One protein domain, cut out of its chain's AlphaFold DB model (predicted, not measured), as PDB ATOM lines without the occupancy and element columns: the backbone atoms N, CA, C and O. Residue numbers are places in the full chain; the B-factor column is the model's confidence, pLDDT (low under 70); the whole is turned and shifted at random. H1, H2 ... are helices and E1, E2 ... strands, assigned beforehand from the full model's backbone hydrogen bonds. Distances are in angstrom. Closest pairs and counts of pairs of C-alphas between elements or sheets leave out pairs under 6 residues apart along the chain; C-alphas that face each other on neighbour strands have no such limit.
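What this domain is: This is residues 96 to 130, 195 to 225 and 248 to 307 of the 391 residues of an uncharacterized protein of Legionella sp (UniProt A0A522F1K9). One long helix, H3, runs over one face of a ribbon made of two small three-stranded sheets set end to end, E3 E6 E7 and E4 E5 E8, while the helical hairpin of H1 and H2 packs on the side of H3 away from the sheets. Residues 125 to 130, E2, stick out as a tail at one end, and short H4 lies beyond the other end of H3. The printed part has 126 residues and is mixed, with named elements in the order H1 H2 E1 E2 E3 E4 E5 E6 E7 E8 H3 H4. The sheets, E3 E6 E7 and E4 E5 E8, are antiparallel. The whole is only just loose, close to compact, with a radius of gyration of the C-alphas of 16.9 A, and flat, spanning 63 by 38 by 20 A.

Where its parts are: H1, residues 96 to 106, begins at C-alpha 96 (27.284, -29.472, -19.766) and is 15.5 A long. H2 is residues 109 to 116, 10.4 A. E1, residues 119 to 121, and E2, residues 125 to 130, 17.0 A, pair with no named strand. E3 is residues 211 to 215, 14.2 A, and E4 residues 219 to 225, 17.3 A. E5, residues 248 to 251, runs on into E6, residues 253 to 257, at 19 degrees. E7, residues 260 to 263, runs on into E8, residues 266 to 268, at 11 degrees. H3, residues 274 to 300, is 38.7 A long and begins at C-alpha 274 (43.669, -33.934, -37.870). H4, residues 303 to 307, ends at C-alpha 307 (24.596, -9.601, 0.343).

How they stand to each other: H3 is on one face of the sheet E3 E6 E7, two layers, a helix over a sheet, at a height of 9.7 A over the sheet; it lies over E3 and E6 and runs along the strands. Its closest C-alphas to E6 are those of Ala 292 and Tyr 255, 6.7 A. Across E3 and E6, N 214 and O 254 are 2.9 A apart; across the hairpin E6 and E7, N 257 and O 260 are 2.9 A apart. H3 is also on the sheet E4 E5 E8, where its closest C-alphas to E8 are those of Ala 277 and Val 268, 6.1 A. N 250 and O 219 of E5 and E4 are 2.8 A apart, and N 251 and O 266 of E5 and E8 2.8 A. With residues 282 to 293 alone H3 touches H1 at a shallow tilt of 30 degrees, opposite ways, closest at the C-alphas of Leu 289 and Asn 97, 6.8 A. With residues 275 to 282 alone it touches H2 at a steep tilt of 50 degrees, closest at the C-alphas of Asn 279 and Pro 109, 5.2 A. Residues 119 to 120 of E1 pair antiparallel with residues 195 to 196. In H1, H2, H3 and H4 every O i to N i+4 pair is within hydrogen-bond range.

The domain as a whole: The C-alphas farthest apart, those of Glu 130 and Ala 305, are 65.6 A apart. Residues 131 to 194 are not printed, a gap of 26.8 A between C-alphas 130 and 195, nor are residues 226 to 247, a gap of 11.7 A between C-alphas 225 and 248. Of the links that are printed whole, none is long. Mean pLDDT of the printed part is 89.5, and residue 300 is under 70.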
ATOM      1  N   LEU A  96      26.446 -29.534 -18.569       93.31
ATOM      2  CA  LEU A  96      27.284 -29.472 -19.766       93.31
ATOM      3  C   LEU A  96      28.616 -30.195 -19.540       93.31
ATOM      4  O   LEU A  96      29.009 -31.018 -20.360       93.31
ATOM      5  N   ASN A  97      29.300 -29.921 -18.431       93.75
ATOM      6  CA  ASN A  97      30.566 -30.565 -18.093       93.75
ATOM      7  C   ASN A  97      30.441 -32.091 -17.992       93.75
ATOM      8  O   ASN A  97      31.268 -32.802 -18.559       93.75
ATOM      9  N   ASP A  98      29.397 -32.598 -17.343       92.75
ATOM     10  CA  ASP A  98      29.183 -34.040 -17.205       92.75
ATOM     11  C   ASP A  98      28.838 -34.687 -18.551       92.75
ATOM     12  O   ASP A  98      29.412 -35.717 -18.912       92.75
ATOM     13  N   ARG A  99      27.973 -34.043 -19.347       92.81
ATOM     14  CA  ARG A  99      27.663 -34.478 -20.716       92.81
ATOM     15  C   ARG A  99      28.926 -34.564 -21.571       92.81
ATOM     16  O   ARG A  99      29.153 -35.588 -22.212       92.81
ATOM     17  N   LEU A 100      29.750 -33.516 -21.573       93.06
ATOM     18  CA  LEU A 100      30.952 -33.457 -22.401       93.06
ATOM     19  C   LEU A 100      32.023 -34.446 -21.931       93.06
ATOM     20  O   LEU A 100      32.637 -35.111 -22.763       93.06
ATOM     21  N   LYS A 101      32.209 -34.633 -20.621       92.00
ATOM     22  CA  LYS A 101      33.112 -35.672 -20.103       92.00
ATOM     23  C   LYS A 101      32.674 -37.067 -20.544       92.00
ATOM     24  O   LYS A 101      33.487 -37.808 -21.089       92.00
ATOM     25  N   ASN A 102      31.394 -37.401 -20.398       92.19
ATOM     26  CA  ASN A 102      30.873 -38.710 -20.804       92.19
ATOM     27  C   ASN A 102      30.979 -38.934 -22.320       92.19
ATOM     28  O   ASN A 102      31.381 -40.008 -22.775       92.19
ATOM     29  N   ALA A 103      30.669 -37.910 -23.118       91.19
ATOM     30  CA  ALA A 103      30.798 -37.979 -24.568       91.19
ATOM     31  C   ALA A 103      32.264 -38.132 -25.015       91.19
ATOM     32  O   ALA A 103      32.532 -38.879 -25.953       91.19
ATOM     33  N   SER A 104      33.221 -37.503 -24.322       90.56
ATOM     34  CA  SER A 104      34.650 -37.601 -24.661       90.56
ATOM     35  C   SER A 104      35.241 -39.007 -24.489       90.56
ATOM     36  O   SER A 104      36.225 -39.339 -25.140       90.56
ATOM     37  N   VAL A 105      34.631 -39.844 -23.641       90.31
ATOM     38  CA  VAL A 105      35.051 -41.241 -23.427       90.31
ATOM     39  C   VAL A 105      34.424 -42.185 -24.457       90.31
ATOM     40  O   VAL A 105      34.988 -43.226 -24.775       90.31
ATOM     41  N   THR A 106      33.242 -41.841 -24.970       91.00
ATOM     42  CA  THR A 106      32.429 -42.731 -25.816       91.00
ATOM     43  C   THR A 106      32.565 -42.452 -27.311       91.00
ATOM     44  O   THR A 106      32.238 -43.321 -28.116       91.00
ATOM     45  N   LYS A 107      33.044 -41.266 -27.697       93.00
ATOM     46  CA  LYS A 107      33.177 -40.828 -29.093       93.00
ATOM     47  C   LYS A 107      34.637 -40.621 -29.475       93.00
ATOM     48  O   LYS A 107      35.473 -40.306 -28.631       93.00
ATOM     49  N   THR A 108      34.942 -40.741 -30.767       93.88
ATOM     50  CA  THR A 108      36.246 -40.298 -31.276       93.88
ATOM     51  C   THR A 108      36.366 -38.770 -31.135       93.88
ATOM     52  O   THR A 108      35.343 -38.081 -31.133       93.88
ATOM     53  N   PRO A 109      37.581 -38.196 -31.044       92.94
ATOM     54  CA  PRO A 109      37.742 -36.749 -30.883       92.94
ATOM     55  C   PRO A 109      37.074 -35.918 -31.987       92.94
ATOM     56  O   PRO A 109      36.512 -34.865 -31.703       92.94
ATOM     57  N   LEU A 110      37.096 -36.397 -33.235       93.00
ATOM     58  CA  LEU A 110      36.450 -35.718 -34.361       93.00
ATOM     59  C   LEU A 110      34.920 -35.754 -34.232       93.00
ATOM     60  O   LEU A 110      34.278 -34.709 -34.330       93.00
ATOM     61  N   ASP A 111      34.344 -36.920 -33.925       93.31
ATOM     62  CA  ASP A 111      32.894 -37.061 -33.742       93.31
ATOM     63  C   ASP A 111      32.391 -36.273 -32.528       93.31
ATOM     64  O   ASP A 111      31.297 -35.703 -32.548       93.31
ATOM     65  N   PHE A 112      33.186 -36.229 -31.456       93.44
ATOM     66  CA  PHE A 112      32.898 -35.438 -30.267       93.44
ATOM     67  C   PHE A 112      32.802 -33.947 -30.606       93.44
ATOM     68  O   PHE A 112      31.795 -33.314 -30.288       93.44
ATOM     69  N   LEU A 113      33.812 -33.395 -31.287       93.12
ATOM     70  CA  LEU A 113      33.825 -31.985 -31.678       93.12
ATOM     71  C   LEU A 113      32.628 -31.649 -32.574       93.12
ATOM     72  O   LEU A 113      31.940 -30.659 -32.322       93.12
ATOM     73  N   ALA A 114      32.336 -32.508 -33.552       93.25
ATOM     74  CA  ALA A 114      31.250 -32.304 -34.503       93.25
ATOM     75  C   ALA A 114      29.870 -32.323 -33.831       93.25
ATOM     76  O   ALA A 114      29.046 -31.439 -34.064       93.25
ATOM     77  N   SER A 115      29.611 -33.330 -32.993       90.69
ATOM     78  CA  SER A 115      28.269 -33.593 -32.457       90.69
ATOM     79  C   SER A 115      27.956 -32.874 -31.147       90.69
ATOM     80  O   SER A 115      26.794 -32.560 -30.895       90.69
ATOM     81  N   GLU A 116      28.958 -32.616 -30.306       92.06
ATOM     82  CA  GLU A 116      28.746 -31.990 -28.998       92.06
ATOM     83  C   GLU A 116      29.061 -30.497 -28.997       92.06
ATOM     84  O   GLU A 116      28.406 -29.734 -28.287       92.06
ATOM     85  N   LEU A 117      30.062 -30.081 -29.781       91.19
ATOM     86  CA  LEU A 117      30.556 -28.702 -29.802       91.19
ATOM     87  C   LEU A 117      30.295 -27.979 -31.128       91.19
ATOM     88  O   LEU A 117      30.608 -26.796 -31.234       91.19
ATOM     89  N   PHE A 118      29.703 -28.664 -32.112       93.69
ATOM     90  CA  PHE A 118      29.416 -28.127 -33.445       93.69
ATOM     91  C   PHE A 118      30.666 -27.578 -34.150       93.69
ATOM     92  O   PHE A 118      30.599 -26.573 -34.859       93.69
ATOM     93  N   LEU A 119      31.811 -28.231 -33.931       94.50
ATOM     94  CA  LEU A 119      33.107 -27.896 -34.516       94.50
ATOM     95  C   LEU A 119      33.562 -29.017 -35.451       94.50
ATOM     96  O   LEU A 119      33.642 -30.170 -35.044       94.50
ATOM     97  N   ASN A 120      33.907 -28.675 -36.688       94.25
ATOM     98  CA  ASN A 120      34.336 -29.634 -37.703       94.25
ATOM     99  C   ASN A 120      35.682 -29.237 -38.291       94.25
ATOM    100  O   ASN A 120      35.929 -28.057 -38.535       94.25
ATOM    101  N   PHE A 121      36.522 -30.233 -38.565       93.81
ATOM    102  CA  PHE A 121      37.724 -30.032 -39.361       93.81
ATOM    103  C   PHE A 121      37.365 -29.990 -40.843       93.81
ATOM    104  O   PHE A 121      36.603 -30.819 -41.342       93.81
ATOM    105  N   VAL A 122      37.928 -29.016 -41.541       91.94
ATOM    106  CA  VAL A 122      37.856 -28.904 -42.992       91.94
ATOM    107  C   VAL A 122      39.035 -29.664 -43.590       91.94
ATOM    108  O   VAL A 122      40.120 -29.650 -43.003       91.94
ATOM    109  N   PRO A 123      38.854 -30.339 -44.739       90.88
ATOM    110  CA  PRO A 123      39.964 -30.957 -45.445       90.88
ATOM    111  C   PRO A 123      41.075 -29.945 -45.715       90.88
ATOM    112  O   PRO A 123      40.802 -28.815 -46.134       90.88
ATOM    113  N   ASP A 124      42.314 -30.374 -45.491       91.25
ATOM    114  CA  ASP A 124      43.478 -29.543 -45.763       91.25
ATOM    115  C   ASP A 124      43.469 -29.128 -47.237       91.25
ATOM    116  O   ASP A 124      43.198 -29.932 -48.137       91.25
ATOM    117  N   ASN A 125      43.730 -27.852 -47.491       92.88
ATOM    118  CA  ASN A 125      43.742 -27.312 -48.839       92.88
ATOM    119  C   ASN A 125      44.889 -26.314 -49.014       92.88
ATOM    120  O   ASN A 125      45.488 -25.838 -48.050       92.88
ATOM    121  N   SER A 126      45.229 -26.041 -50.267       92.88
ATOM    122  CA  SER A 126      46.244 -25.057 -50.618       92.88
ATOM    123  C   SER A 126      45.726 -24.215 -51.770       92.88
ATOM    124  O   SER A 126      45.169 -24.742 -52.737       92.88
ATOM    125  N   GLN A 127      45.884 -22.904 -51.649       93.19
ATOM    126  CA  GLN A 127      45.541 -21.941 -52.680       93.19
ATOM    127  C   GLN A 127      46.805 -21.218 -53.107       93.19
ATOM    128  O   GLN A 127      47.659 -20.884 -52.293       93.19
ATOM    129  N   THR A 128      46.962 -20.995 -54.405       92.88
ATOM    130  CA  THR A 128      48.125 -20.292 -54.938       92.88
ATOM    131  C   THR A 128      47.654 -19.085 -55.723       92.88
ATOM    132  O   THR A 128      46.955 -19.227 -56.724       92.88
ATOM    133  N   GLY A 129      48.053 -17.907 -55.257       92.00
ATOM    134  CA  GLY A 129      47.864 -16.643 -55.948       92.00
ATOM    135  C   GLY A 129      49.154 -16.189 -56.619       92.00
ATOM    136  O   GLY A 129      50.258 -16.448 -56.134       92.00
ATOM    137  N   GLU A 130      49.010 -15.473 -57.726       93.00
ATOM    138  CA  GLU A 130      50.113 -14.793 -58.391       93.00
ATOM    139  C   GLU A 130      49.735 -13.331 -58.615       93.00
ATOM    140  O   GLU A 130      48.635 -13.022 -59.072       93.00
ATOM    141  N   MET A 195      36.019 -25.224 -38.326       93.94
ATOM    142  CA  MET A 195      34.877 -24.345 -38.569       93.94
ATOM    143  C   MET A 195      33.695 -24.753 -37.697       93.94
ATOM    144  O   MET A 195      33.572 -25.912 -37.300       93.94
ATOM    145  N   GLY A 196      32.806 -23.804 -37.413       93.25
ATOM    146  CA  GLY A 196      31.601 -24.065 -36.637       93.25
ATOM    147  C   GLY A 196      31.100 -22.857 -35.860       93.25
ATOM    148  O   GLY A 196      31.757 -21.814 -35.798       93.25
ATOM    149  N   SER A 197      29.930 -23.011 -35.249       89.50
ATOM    150  CA  SER A 197      29.344 -21.995 -34.370       89.50
ATOM    151  C   SER A 197      29.981 -21.979 -32.981       89.50
ATOM    152  O   SER A 197      29.910 -20.966 -32.292       89.50
ATOM    153  N   GLY A 198      30.592 -23.095 -32.571       88.38
ATOM    154  CA  GLY A 198      30.958 -23.323 -31.181       88.38
ATOM    155  C   GLY A 198      29.720 -23.509 -30.299       88.38
ATOM    156  O   GLY A 198      28.638 -23.862 -30.780       88.38
ATOM    157  N   LEU A 199      29.885 -23.269 -28.999       91.38
ATOM    158  CA  LEU A 199      28.862 -23.476 -27.980       91.38
ATOM    159  C   LEU A 199      28.824 -22.286 -27.029       91.38
ATOM    160  O   LEU A 199      29.846 -21.891 -26.478       91.38
ATOM    161  N   GLN A 200      27.633 -21.759 -26.769       91.69
ATOM    162  CA  GLN A 200      27.423 -20.691 -25.802       91.69
ATOM    163  C   GLN A 200      26.231 -21.036 -24.915       91.69
ATOM    164  O   GLN A 200      25.171 -21.422 -25.407       91.69
ATOM    165  N   LEU A 201      26.411 -20.897 -23.604       91.62
ATOM    166  CA  LEU A 201      25.303 -20.989 -22.660       91.62
ATOM    167  C   LEU A 201      24.588 -19.643 -22.564       91.62
ATOM    168  O   LEU A 201      25.204 -18.590 -22.743       91.62
ATOM    169  N   VAL A 202      23.290 -19.683 -22.255       91.38
ATOM    170  CA  VAL A 202      22.510 -18.466 -22.015       91.38
ATOM    171  C   VAL A 202      23.159 -17.707 -20.851       91.38
ATOM    172  O   VAL A 202      23.276 -18.268 -19.758       91.38
ATOM    173  N   PRO A 203      23.627 -16.466 -21.064       92.69
ATOM    174  CA  PRO A 203      24.314 -15.723 -20.022       92.69
ATOM    175  C   PRO A 203      23.328 -15.279 -18.942       92.69
ATOM    176  O   PRO A 203      22.190 -14.905 -19.228       92.69
ATOM    177  N   LEU A 204      23.794 -15.258 -17.696       92.38
ATOM    178  CA  LEU A 204      23.101 -14.602 -16.598       92.38
ATOM    179  C   LEU A 204      23.553 -13.143 -16.552       92.38
ATOM    180  O   LEU A 204      24.692 -12.859 -16.180       92.38
ATOM    181  N   ASN A 205      22.671 -12.228 -16.948       91.25
ATOM    182  CA  ASN A 205      22.957 -10.798 -16.964       91.25
ATOM    183  C   ASN A 205      22.378 -10.126 -15.713       91.25
ATOM    184  O   ASN A 205      21.184  -9.844 -15.651       91.25
ATOM    185  N   CYS A 206      23.238  -9.894 -14.726       89.62
ATOM    186  CA  CYS A 206      22.896  -9.260 -13.452       89.62
ATOM    187  C   CYS A 206      23.884  -8.123 -13.144       89.62
ATOM    188  O   CYS A 206      24.394  -8.027 -12.030       89.62
ATOM    189  N   GLY A 207      24.251  -7.326 -14.154       88.19
ATOM    190  CA  GLY A 207      25.183  -6.207 -13.987       88.19
ATOM    191  C   GLY A 207      26.557  -6.670 -13.494       88.19
ATOM    192  O   GLY A 207      27.209  -7.486 -14.155       88.19
ATOM    193  N   TYR A 208      26.976  -6.186 -12.321       84.75
ATOM    194  CA  TYR A 208      28.286  -6.490 -11.716       84.75
ATOM    195  C   TYR A 208      28.517  -7.977 -11.399       84.75
ATOM    196  O   TYR A 208      29.657  -8.402 -11.234       84.75
ATOM    197  N   TYR A 209      27.451  -8.774 -11.322       88.12
ATOM    198  CA  TYR A 209      27.494 -10.191 -10.936       88.12
ATOM    199  C   TYR A 209      27.063 -11.110 -12.086       88.12
ATOM    200  O   TYR A 209      26.476 -12.175 -11.897       88.12
ATOM    201  N   SER A 210      27.312 -10.663 -13.318       90.69
ATOM    202  CA  SER A 210      26.972 -11.426 -14.517       90.69
ATOM    203  C   SER A 210      27.876 -12.645 -14.695       90.69
ATOM    204  O   SER A 210      29.069 -12.609 -14.382       90.69
ATOM    205  N   ARG A 211      27.311 -13.715 -15.263       92.38
ATOM    206  CA  ARG A 211      28.039 -14.935 -15.628       92.38
ATOM    207  C   ARG A 211      27.763 -15.335 -17.060       92.38
ATOM    208  O   ARG A 211      26.630 -15.276 -17.533       92.38
ATOM    209  N   ALA A 212      28.804 -15.782 -17.741       94.19
ATOM    210  CA  ALA A 212      28.697 -16.299 -19.094       94.19
ATOM    211  C   ALA A 212      29.770 -17.356 -19.340       94.19
ATOM    212  O   ALA A 212      30.828 -17.339 -18.712       94.19
ATOM    213  N   PHE A 213      29.501 -18.256 -20.276       94.25
ATOM    214  CA  PHE A 213      30.453 -19.254 -20.734       94.25
ATOM    215  C   PHE A 213      30.260 -19.489 -22.231       94.25
ATOM    216  O   PHE A 213      29.125 -19.676 -22.686       94.25
ATOM    217  N   SER A 214      31.356 -19.496 -22.984       93.31
ATOM    218  CA  SER A 214      31.315 -19.742 -24.422       93.31
ATOM    219  C   SER A 214      32.622 -20.285 -24.995       93.31
ATOM    220  O   SER A 214      33.719 -19.824 -24.679       93.31
ATOM    221  N   PHE A 215      32.465 -21.195 -25.946       91.38
ATOM    222  CA  PHE A 215      33.410 -21.501 -27.007       91.38
ATOM    223  C   PHE A 215      32.913 -20.799 -28.269       91.38
ATOM    224  O   PHE A 215      31.843 -21.130 -28.778       91.38
ATOM    225  N   LEU A 216      33.642 -19.794 -28.734       89.50
ATOM    226  CA  LEU A 216      33.234 -18.984 -29.877       89.50
ATOM    227  C   LEU A 216      33.644 -19.638 -31.195       89.50
ATOM    228  O   LEU A 216      34.435 -20.585 -31.231       89.50
ATOM    229  N   SER A 217      33.106 -19.091 -32.285       90.62
ATOM    230  CA  SER A 217      33.438 -19.532 -33.633       90.62
ATOM    231  C   SER A 217      34.957 -19.488 -33.864       90.62
ATOM    232  O   SER A 217      35.598 -18.483 -33.524       90.62
ATOM    233  N   PRO A 218      35.553 -20.567 -34.405       93.81
ATOM    234  CA  PRO A 218      36.970 -20.591 -34.721       93.81
ATOM    235  C   PRO A 218      37.344 -19.519 -35.744       93.81
ATOM    236  O   PRO A 218      36.581 -19.200 -36.652       93.81
ATOM    237  N   ILE A 219      38.565 -19.010 -35.621       93.50
ATOM    238  CA  ILE A 219      39.156 -18.073 -36.573       93.50
ATOM    239  C   ILE A 219      40.425 -18.666 -37.176       93.50
ATOM    240  O   ILE A 219      41.179 -19.373 -36.501       93.50
ATOM    241  N   ASN A 220      40.677 -18.350 -38.443       91.69
ATOM    242  CA  ASN A 220      41.893 -18.766 -39.130       91.69
ATOM    243  C   ASN A 220      43.005 -17.763 -38.847       91.69
ATOM    244  O   ASN A 220      42.802 -16.552 -38.944       91.69
ATOM    245  N   VAL A 221      44.180 -18.269 -38.493       91.19
ATOM    246  CA  VAL A 221      45.341 -17.451 -38.139       91.19
ATOM    247  C   VAL A 221      46.584 -17.984 -38.835       91.19
ATOM    248  O   VAL A 221      46.732 -19.193 -39.004       91.19
ATOM    249  N   ILE A 222      47.481 -17.079 -39.227       89.81
ATOM    250  CA  ILE A 222      48.783 -17.455 -39.782       89.81
ATOM    251  C   ILE A 222      49.617 -18.047 -38.643       89.81
ATOM    252  O   ILE A 222      49.914 -17.359 -37.666       89.81
ATOM    253  N   THR A 223      49.975 -19.320 -38.765       87.50
ATOM    254  CA  THR A 223      50.837 -20.037 -37.813       87.50
ATOM    255  C   THR A 223      52.303 -19.888 -38.188       87.50
ATOM    256  O   THR A 223      53.169 -19.808 -37.316       87.50
ATOM    257  N   ARG A 224      52.587 -19.824 -39.492       87.44
ATOM    258  CA  ARG A 224      53.939 -19.705 -40.032       87.44
ATOM    259  C   ARG A 224      53.928 -18.983 -41.373       87.44
ATOM    260  O   ARG A 224      53.085 -19.252 -42.220       87.44
ATOM    261  N   GLU A 225      54.916 -18.124 -41.583       89.88
ATOM    262  CA  GLU A 225      55.210 -17.512 -42.879       89.88
ATOM    263  C   GLU A 225      56.686 -17.756 -43.212       89.88
ATOM    264  O   GLU A 225      57.557 -17.622 -42.344       89.88
ATOM    265  N   GLY A 248      46.481 -22.110 -39.544       91.06
ATOM    266  CA  GLY A 248      45.808 -22.999 -38.609       91.06
ATOM    267  C   GLY A 248      44.559 -22.328 -38.048       91.06
ATOM    268  O   GLY A 248      44.189 -21.215 -38.442       91.06
ATOM    269  N   SER A 249      43.923 -22.987 -37.085       93.12
ATOM    270  CA  SER A 249      42.752 -22.436 -36.405       93.12
ATOM    271  C   SER A 249      43.037 -22.053 -34.968       93.12
ATOM    272  O   SER A 249      43.837 -22.663 -34.263       93.12
ATOM    273  N   ARG A 250      42.316 -21.039 -34.508       93.75
ATOM    274  CA  ARG A 250      42.267 -20.623 -33.116       93.75
ATOM    275  C   ARG A 250      40.814 -20.617 -32.680       93.75
ATOM    276  O   ARG A 250      39.990 -19.963 -33.310       93.75
ATOM    277  N   VAL A 251      40.509 -21.328 -31.603       94.25
ATOM    278  CA  VAL A 251      39.177 -21.372 -30.997       94.25
ATOM    279  C   VAL A 251      39.181 -20.417 -29.805       94.25
ATOM    280  O   VAL A 251      39.849 -20.694 -28.801       94.25
ATOM    281  N   PRO A 252      38.510 -19.257 -29.892       93.69
ATOM    282  CA  PRO A 252      38.410 -18.354 -28.760       93.69
ATOM    283  C   PRO A 252      37.491 -18.978 -27.713       93.69
ATOM    284  O   PRO A 252      36.354 -19.346 -28.006       93.69
ATOM    285  N   THR A 253      37.972 -19.086 -26.481       92.62
ATOM    286  CA  THR A 253      37.143 -19.512 -25.352       92.62
ATOM    287  C   THR A 253      37.111 -18.412 -24.315       92.62
ATOM    288  O   THR A 253      38.112 -17.715 -24.109       92.62
ATOM    289  N   SER A 254      35.954 -18.234 -23.690       92.44
ATOM    290  CA  SER A 254      35.769 -17.195 -22.694       92.44
ATOM    291  C   SER A 254      34.764 -17.603 -21.636       92.44
ATOM    292  O   SER A 254      33.746 -18.236 -21.925       92.44
ATOM    293  N   TYR A 255      35.013 -17.168 -20.409       92.06
ATOM    294  CA  TYR A 255      34.004 -17.171 -19.364       92.06
ATOM    295  C   TYR A 255      34.039 -15.853 -18.596       92.06
ATOM    296  O   TYR A 255      35.086 -15.217 -18.461       92.06
ATOM    297  N   VAL A 256      32.868 -15.426 -18.136       90.69
ATOM    298  CA  VAL A 256      32.685 -14.196 -17.364       90.69
ATOM    299  C   VAL A 256      32.285 -14.573 -15.950       90.69
ATOM    300  O   VAL A 256      31.347 -15.350 -15.768       90.69
ATOM    301  N   LEU A 257      32.989 -14.009 -14.971       87.62
ATOM    302  CA  LEU A 257      32.707 -14.114 -13.545       87.62
ATOM    303  C   LEU A 257      32.735 -12.707 -12.941       87.62
ATOM    304  O   LEU A 257      33.784 -12.069 -12.943       87.62
ATOM    305  N   ASP A 258      31.602 -12.233 -12.426       80.56
ATOM    306  CA  ASP A 258      31.479 -10.970 -11.685       80.56
ATOM    307  C   ASP A 258      32.191  -9.787 -12.357       80.56
ATOM    308  O   ASP A 258      33.101  -9.172 -11.800       80.56
ATOM    309  N   SER A 259      31.796  -9.467 -13.592       76.44
ATOM    310  CA  SER A 259      32.398  -8.421 -14.449       76.44
ATOM    311  C   SER A 259      33.775  -8.750 -15.037       76.44
ATOM    312  O   SER A 259      34.221  -8.061 -15.953       76.44
ATOM    313  N   SER A 260      34.457  -9.786 -14.552       84.00
ATOM    314  CA  SER A 260      35.768 -10.187 -15.063       84.00
ATOM    315  C   SER A 260      35.603 -11.184 -16.202       84.00
ATOM    316  O   SER A 260      35.021 -12.252 -16.023       84.00
ATOM    317  N   MET A 261      36.127 -10.844 -17.378       89.62
ATOM    318  CA  MET A 261      36.172 -11.746 -18.527       89.62
ATOM    319  C   MET A 261      37.546 -12.402 -18.612       89.62
ATOM    320  O   MET A 261      38.567 -11.720 -18.672       89.62
ATOM    321  N   ILE A 262      37.562 -13.730 -18.657       90.88
ATOM    322  CA  ILE A 262      38.776 -14.518 -18.849       90.88
ATOM    323  C   ILE A 262      38.717 -15.120 -20.243       90.88
ATOM    324  O   ILE A 262      37.790 -15.862 -20.560       90.88
ATOM    325  N   ASN A 263      39.710 -14.782 -21.065       91.62
ATOM    326  CA  ASN A 263      39.830 -15.236 -22.444       91.62
ATOM    327  C   ASN A 263      41.008 -16.198 -22.567       91.62
ATOM    328  O   ASN A 263      42.158 -15.801 -22.376       91.62
ATOM    329  N   THR A 264      40.725 -17.437 -22.956       89.25
ATOM    330  CA  THR A 264      41.736 -18.483 -23.128       89.25
ATOM    331  C   THR A 264      41.689 -18.981 -24.568       89.25
ATOM    332  O   THR A 264      40.935 -19.894 -24.901       89.25
ATOM    333  N   PRO A 265      42.431 -18.360 -25.492       87.81
ATOM    334  CA  PRO A 265      42.458 -18.845 -26.859       87.81
ATOM    335  C   PRO A 265      43.157 -20.203 -26.942       87.81
ATOM    336  O   PRO A 265      44.282 -20.348 -26.470       87.81
ATOM    337  N   ILE A 266      42.527 -21.163 -27.610       91.50
ATOM    338  CA  ILE A 266      43.138 -22.460 -27.903       91.50
ATOM    339  C   ILE A 266      43.610 -22.447 -29.351       91.50
ATOM    340  O   ILE A 266      42.831 -22.144 -30.252       91.50
ATOM    341  N   SER A 267      44.884 -22.758 -29.574       90.56
ATOM    342  CA  SER A 267      45.450 -22.858 -30.923       90.56
ATOM    343  C   SER A 267      45.470 -24.313 -31.378       90.56
ATOM    344  O   SER A 267      45.836 -25.205 -30.612       90.56
ATOM    345  N   VAL A 268      45.085 -24.540 -32.627       91.06
ATOM    346  CA  VAL A 268      45.108 -25.840 -33.294       91.06
ATOM    347  C   VAL A 268      46.361 -25.887 -34.163       91.06
ATOM    348  O   VAL A 268      46.537 -25.040 -35.036       91.06
ATOM    349  N   SER A 269      47.253 -26.839 -33.880       81.00
ATOM    350  CA  SER A 269      48.548 -26.938 -34.564       81.00
ATOM    351  C   SER A 269      48.377 -27.337 -36.027       81.00
ATOM    352  O   SER A 269      47.645 -28.278 -36.324       81.00
ATOM    353  N   ASP A 270      49.100 -26.683 -36.932       79.56
ATOM    354  CA  ASP A 270      49.170 -27.014 -38.361       79.56
ATOM    355  C   ASP A 270      50.069 -28.232 -38.642       79.56
ATOM    356  O   ASP A 270      49.898 -28.917 -39.644       79.56
ATOM    357  N   SER A 271      51.001 -28.547 -37.739       81.12
ATOM    358  CA  SER A 271      52.000 -29.608 -37.924       81.12
ATOM    359  C   SER A 271      51.526 -31.025 -37.568       81.12
ATOM    360  O   SER A 271      52.286 -31.982 -37.714       81.12
ATOM    361  N   SER A 272      50.328 -31.171 -37.002       84.62
ATOM    362  CA  SER A 272      49.784 -32.454 -36.534       84.62
ATOM    363  C   SER A 272      48.806 -33.069 -37.533       84.62
ATOM    364  O   SER A 272      48.254 -32.371 -38.372       84.62
ATOM    365  N   THR A 273      48.519 -34.367 -37.414       89.88
ATOM    366  CA  THR A 273      47.372 -34.953 -38.126       89.88
ATOM    367  C   THR A 273      46.060 -34.435 -37.533       89.88
ATOM    368  O   THR A 273      46.000 -34.138 -36.336       89.88
ATOM    369  N   GLN A 274      44.988 -34.396 -38.329       90.50
ATOM    370  CA  GLN A 274      43.669 -33.934 -37.870       90.50
ATOM    371  C   GLN A 274      43.183 -34.666 -36.612       90.50
ATOM    372  O   GLN A 274      42.643 -34.043 -35.704       90.50
ATOM    373  N   VAL A 275      43.434 -35.974 -36.495       90.31
ATOM    374  CA  VAL A 275      43.059 -36.763 -35.307       90.31
ATOM    375  C   VAL A 275      43.827 -36.309 -34.060       90.31
ATOM    376  O   VAL A 275      43.239 -36.162 -32.989       90.31
ATOM    377  N   MET A 276      45.133 -36.053 -34.183       91.44
ATOM    378  CA  MET A 276      45.950 -35.552 -33.071       91.44
ATOM    379  C   MET A 276      45.568 -34.119 -32.689       91.44
ATOM    380  O   MET A 276      45.463 -33.810 -31.501       91.44
ATOM    381  N   ALA A 277      45.322 -33.266 -33.689       92.25
ATOM    382  CA  ALA A 277      44.852 -31.899 -33.505       92.25
ATOM    383  C   ALA A 277      43.500 -31.878 -32.776       92.25
ATOM    384  O   ALA A 277      43.341 -31.164 -31.785       92.25
ATOM    385  N   ALA A 278      42.559 -32.722 -33.208       93.19
ATOM    386  CA  ALA A 278      41.254 -32.891 -32.584       93.19
ATOM    387  C   ALA A 278      41.377 -33.360 -31.131       93.19
ATOM    388  O   ALA A 278      40.776 -32.759 -30.247       93.19
ATOM    389  N   ASN A 279      42.199 -34.376 -30.854       93.25
ATOM    390  CA  ASN A 279      42.409 -34.860 -29.490       93.25
ATOM    391  C   ASN A 279      42.971 -33.765 -28.565       93.25
ATOM    392  O   ASN A 279      42.478 -33.568 -27.456       93.25
ATOM    393  N   SER A 280      43.970 -33.012 -29.035       93.88
ATOM    394  CA  SER A 280      44.529 -31.886 -28.279       93.88
ATOM    395  C   SER A 280      43.486 -30.795 -28.019       93.88
ATOM    396  O   SER A 280      43.371 -30.307 -26.894       93.88
ATOM    397  N   LEU A 281      42.692 -30.450 -29.037       93.88
ATOM    398  CA  LEU A 281      41.631 -29.451 -28.929       93.88
ATOM    399  C   LEU A 281      40.564 -29.871 -27.907       93.88
ATOM    400  O   LEU A 281      40.204 -29.069 -27.048       93.88
ATOM    401  N   VAL A 282      40.107 -31.126 -27.944       94.06
ATOM    402  CA  VAL A 282      39.140 -31.669 -26.974       94.06
ATOM    403  C   VAL A 282      39.663 -31.546 -25.546       94.06
ATOM    404  O   VAL A 282      38.963 -31.018 -24.680       94.06
ATOM    405  N   MET A 283      40.905 -31.970 -25.303       92.12
ATOM    406  CA  MET A 283      41.515 -31.904 -23.973       92.12
ATOM    407  C   MET A 283      41.597 -30.468 -23.444       92.12
ATOM    408  O   MET A 283      41.232 -30.212 -22.296       92.12
ATOM    409  N   GLN A 284      42.021 -29.519 -24.282       94.12
ATOM    410  CA  GLN A 284      42.129 -28.112 -23.892       94.12
ATOM    411  C   GLN A 284      40.753 -27.476 -23.637       94.12
ATOM    412  O   GLN A 284      40.589 -26.740 -22.663       94.12
ATOM    413  N   LEU A 285      39.739 -27.794 -24.450       93.25
ATOM    414  CA  LEU A 285      38.369 -27.303 -24.252       93.25
ATOM    415  C   LEU A 285      37.766 -27.823 -22.940       93.25
ATOM    416  O   LEU A 285      37.183 -27.049 -22.176       93.25
ATOM    417  N   LEU A 286      37.958 -29.110 -22.635       92.50
ATOM    418  CA  LEU A 286      37.526 -29.698 -21.364       92.50
ATOM    419  C   LEU A 286      38.259 -29.082 -20.167       92.50
ATOM    420  O   LEU A 286      37.642 -28.856 -19.126       92.50
ATOM    421  N   GLN A 287      39.548 -28.762 -20.303       91.69
ATOM    422  CA  GLN A 287      40.315 -28.089 -19.254       91.69
ATOM    423  C   GLN A 287      39.796 -26.670 -18.979       91.69
ATOM    424  O   GLN A 287      39.664 -26.280 -17.814       91.69
ATOM    425  N   VAL A 288      39.463 -25.904 -20.024       91.62
ATOM    426  CA  VAL A 288      38.864 -24.571 -19.857       91.62
ATOM    427  C   VAL A 288      37.508 -24.673 -19.161       91.62
ATOM    428  O   VAL A 288      37.260 -23.942 -18.201       91.62
ATOM    429  N   LEU A 289      36.655 -25.613 -19.576       92.75
ATOM    430  CA  LEU A 289      35.363 -25.839 -18.927       92.75
ATOM    431  C   LEU A 289      35.524 -26.240 -17.455       92.75
ATOM    432  O   LEU A 289      34.853 -25.679 -16.593       92.75
ATOM    433  N   ALA A 290      36.443 -27.154 -17.145       89.00
ATOM    434  CA  ALA A 290      36.720 -27.560 -15.770       89.00
ATOM    435  C   ALA A 290      37.200 -26.379 -14.906       89.00
ATOM    436  O   ALA A 290      36.778 -26.237 -13.759       89.00
ATOM    437  N   THR A 291      38.029 -25.496 -15.467       88.50
ATOM    438  CA  THR A 291      38.494 -24.280 -14.782       88.50
ATOM    439  C   THR A 291      37.330 -23.327 -14.494       88.50
ATOM    440  O   THR A 291      37.202 -22.832 -13.374       88.50
ATOM    441  N   ALA A 292      36.437 -23.126 -15.467       90.56
ATOM    442  CA  ALA A 292      35.239 -22.309 -15.292       90.56
ATOM    443  C   ALA A 292      34.295 -22.895 -14.226       90.56
ATOM    444  O   ALA A 292      33.825 -22.167 -13.356       90.56
ATOM    445  N   VAL A 293      34.075 -24.215 -14.232       90.19
ATOM    446  CA  VAL A 293      33.287 -24.945 -13.218       90.19
ATOM    447  C   VAL A 293      33.819 -24.685 -11.806       90.19
ATOM    448  O   VAL A 293      33.043 -24.348 -10.911       90.19
ATOM    449  N   VAL A 294      35.136 -24.804 -11.605       87.25
ATOM    450  CA  VAL A 294      35.775 -24.547 -10.305       87.25
ATOM    451  C   VAL A 294      35.599 -23.086  -9.888       87.25
ATOM    452  O   VAL A 294      35.221 -22.825  -8.746       87.25
ATOM    453  N   ALA A 295      35.808 -22.142 -10.810       86.31
ATOM    454  CA  ALA A 295      35.646 -20.714 -10.543       86.31
ATOM    455  C   ALA A 295      34.198 -20.356 -10.157       86.31
ATOM    456  O   ALA A 295      33.973 -19.686  -9.148       86.31
ATOM    457  N   PHE A 296      33.207 -20.853 -10.903       86.88
ATOM    458  CA  PHE A 296      31.794 -20.617 -10.605       86.88
ATOM    459  C   PHE A 296      31.372 -21.230  -9.273       86.88
ATOM    460  O   PHE A 296      30.631 -20.593  -8.520       86.88
ATOM    461  N   ASN A 297      31.847 -22.435  -8.951       83.38
ATOM    462  CA  ASN A 297      31.525 -23.079  -7.681       83.38
ATOM    463  C   ASN A 297      32.147 -22.322  -6.494       83.38
ATOM    464  O   ASN A 297      31.442 -21.971  -5.551       83.38
ATOM    465  N   GLY A 298      33.441 -21.995  -6.579       76.56
ATOM    466  CA  GLY A 298      34.173 -21.312  -5.509       76.56
ATOM    467  C   GLY A 298      33.655 -19.908  -5.205       76.56
ATOM    468  O   GLY A 298      33.637 -19.499  -4.048       76.56
ATOM    469  N   ALA A 299      33.186 -19.174  -6.214       75.75
ATOM    470  CA  ALA A 299      32.608 -17.859  -5.979       75.75
ATOM    471  C   ALA A 299      31.229 -17.955  -5.295       75.75
ATOM    472  O   ALA A 299      30.909 -17.151  -4.421       75.75
ATOM    473  N   SER A 300      30.415 -18.958  -5.665       69.88
ATOM    474  CA  SER A 300      28.997 -19.071  -5.269       69.88
ATOM    475  C   SER A 300      28.765 -19.141  -3.753       69.88
ATOM    476  O   SER A 300      27.728 -18.678  -3.280       69.88
ATOM    477  N   SER A 301      29.723 -19.655  -2.981       70.50
ATOM    478  CA  SER A 301      29.623 -19.778  -1.519       70.50
ATOM    479  C   SER A 301      29.700 -18.446  -0.764       70.50
ATOM    480  O   SER A 301      29.181 -18.351   0.346       70.50
ATOM    481  N   ASN A 302      30.311 -17.408  -1.345       73.12
ATOM    482  CA  ASN A 302      30.587 -16.151  -0.639       73.12
ATOM    483  C   ASN A 302      29.489 -15.086  -0.808       73.12
ATOM    484  O   ASN A 302      29.437 -14.126  -0.036       73.12
ATOM    485  N   TYR A 303      28.597 -15.220  -1.795       72.25
ATOM    486  CA  TYR A 303      27.637 -14.156  -2.113       72.25
ATOM    487  C   TYR A 303      26.532 -13.921  -1.081       72.25
ATOM    488  O   TYR A 303      26.184 -12.755  -0.907       72.25
ATOM    489  N   PRO A 304      25.986 -14.931  -0.373       74.56
ATOM    490  CA  PRO A 304      25.019 -14.665   0.694       74.56
ATOM    491  C   PRO A 304      25.604 -13.756   1.785       74.56
ATOM    492  O   PRO A 304      25.020 -12.729   2.119       74.56
ATOM    493  N   ALA A 305      26.826 -14.051   2.242       74.31
ATOM    494  CA  ALA A 305      27.530 -13.221   3.221       74.31
ATOM    495  C   ALA A 305      27.830 -11.807   2.686       74.31
ATOM    496  O   ALA A 305      27.743 -10.819   3.419       74.31
ATOM    497  N   LEU A 306      28.154 -11.690   1.393       73.31
ATOM    498  CA  LEU A 306      28.352 -10.397   0.739       73.31
ATOM    499  C   LEU A 306      27.046  -9.585   0.663       73.31
ATOM    500  O   LEU A 306      27.070  -8.376   0.897       73.31
ATOM    501  N   GLN A 307      25.913 -10.237   0.385       74.25
ATOM    502  CA  GLN A 307      24.596  -9.601   0.343       74.25
ATOM    503  C   GLN A 307      24.229  -9.027   1.707       74.25
ATOM    504  O   GLN A 307      23.825  -7.867   1.793       74.25
TER     505      GLN A 307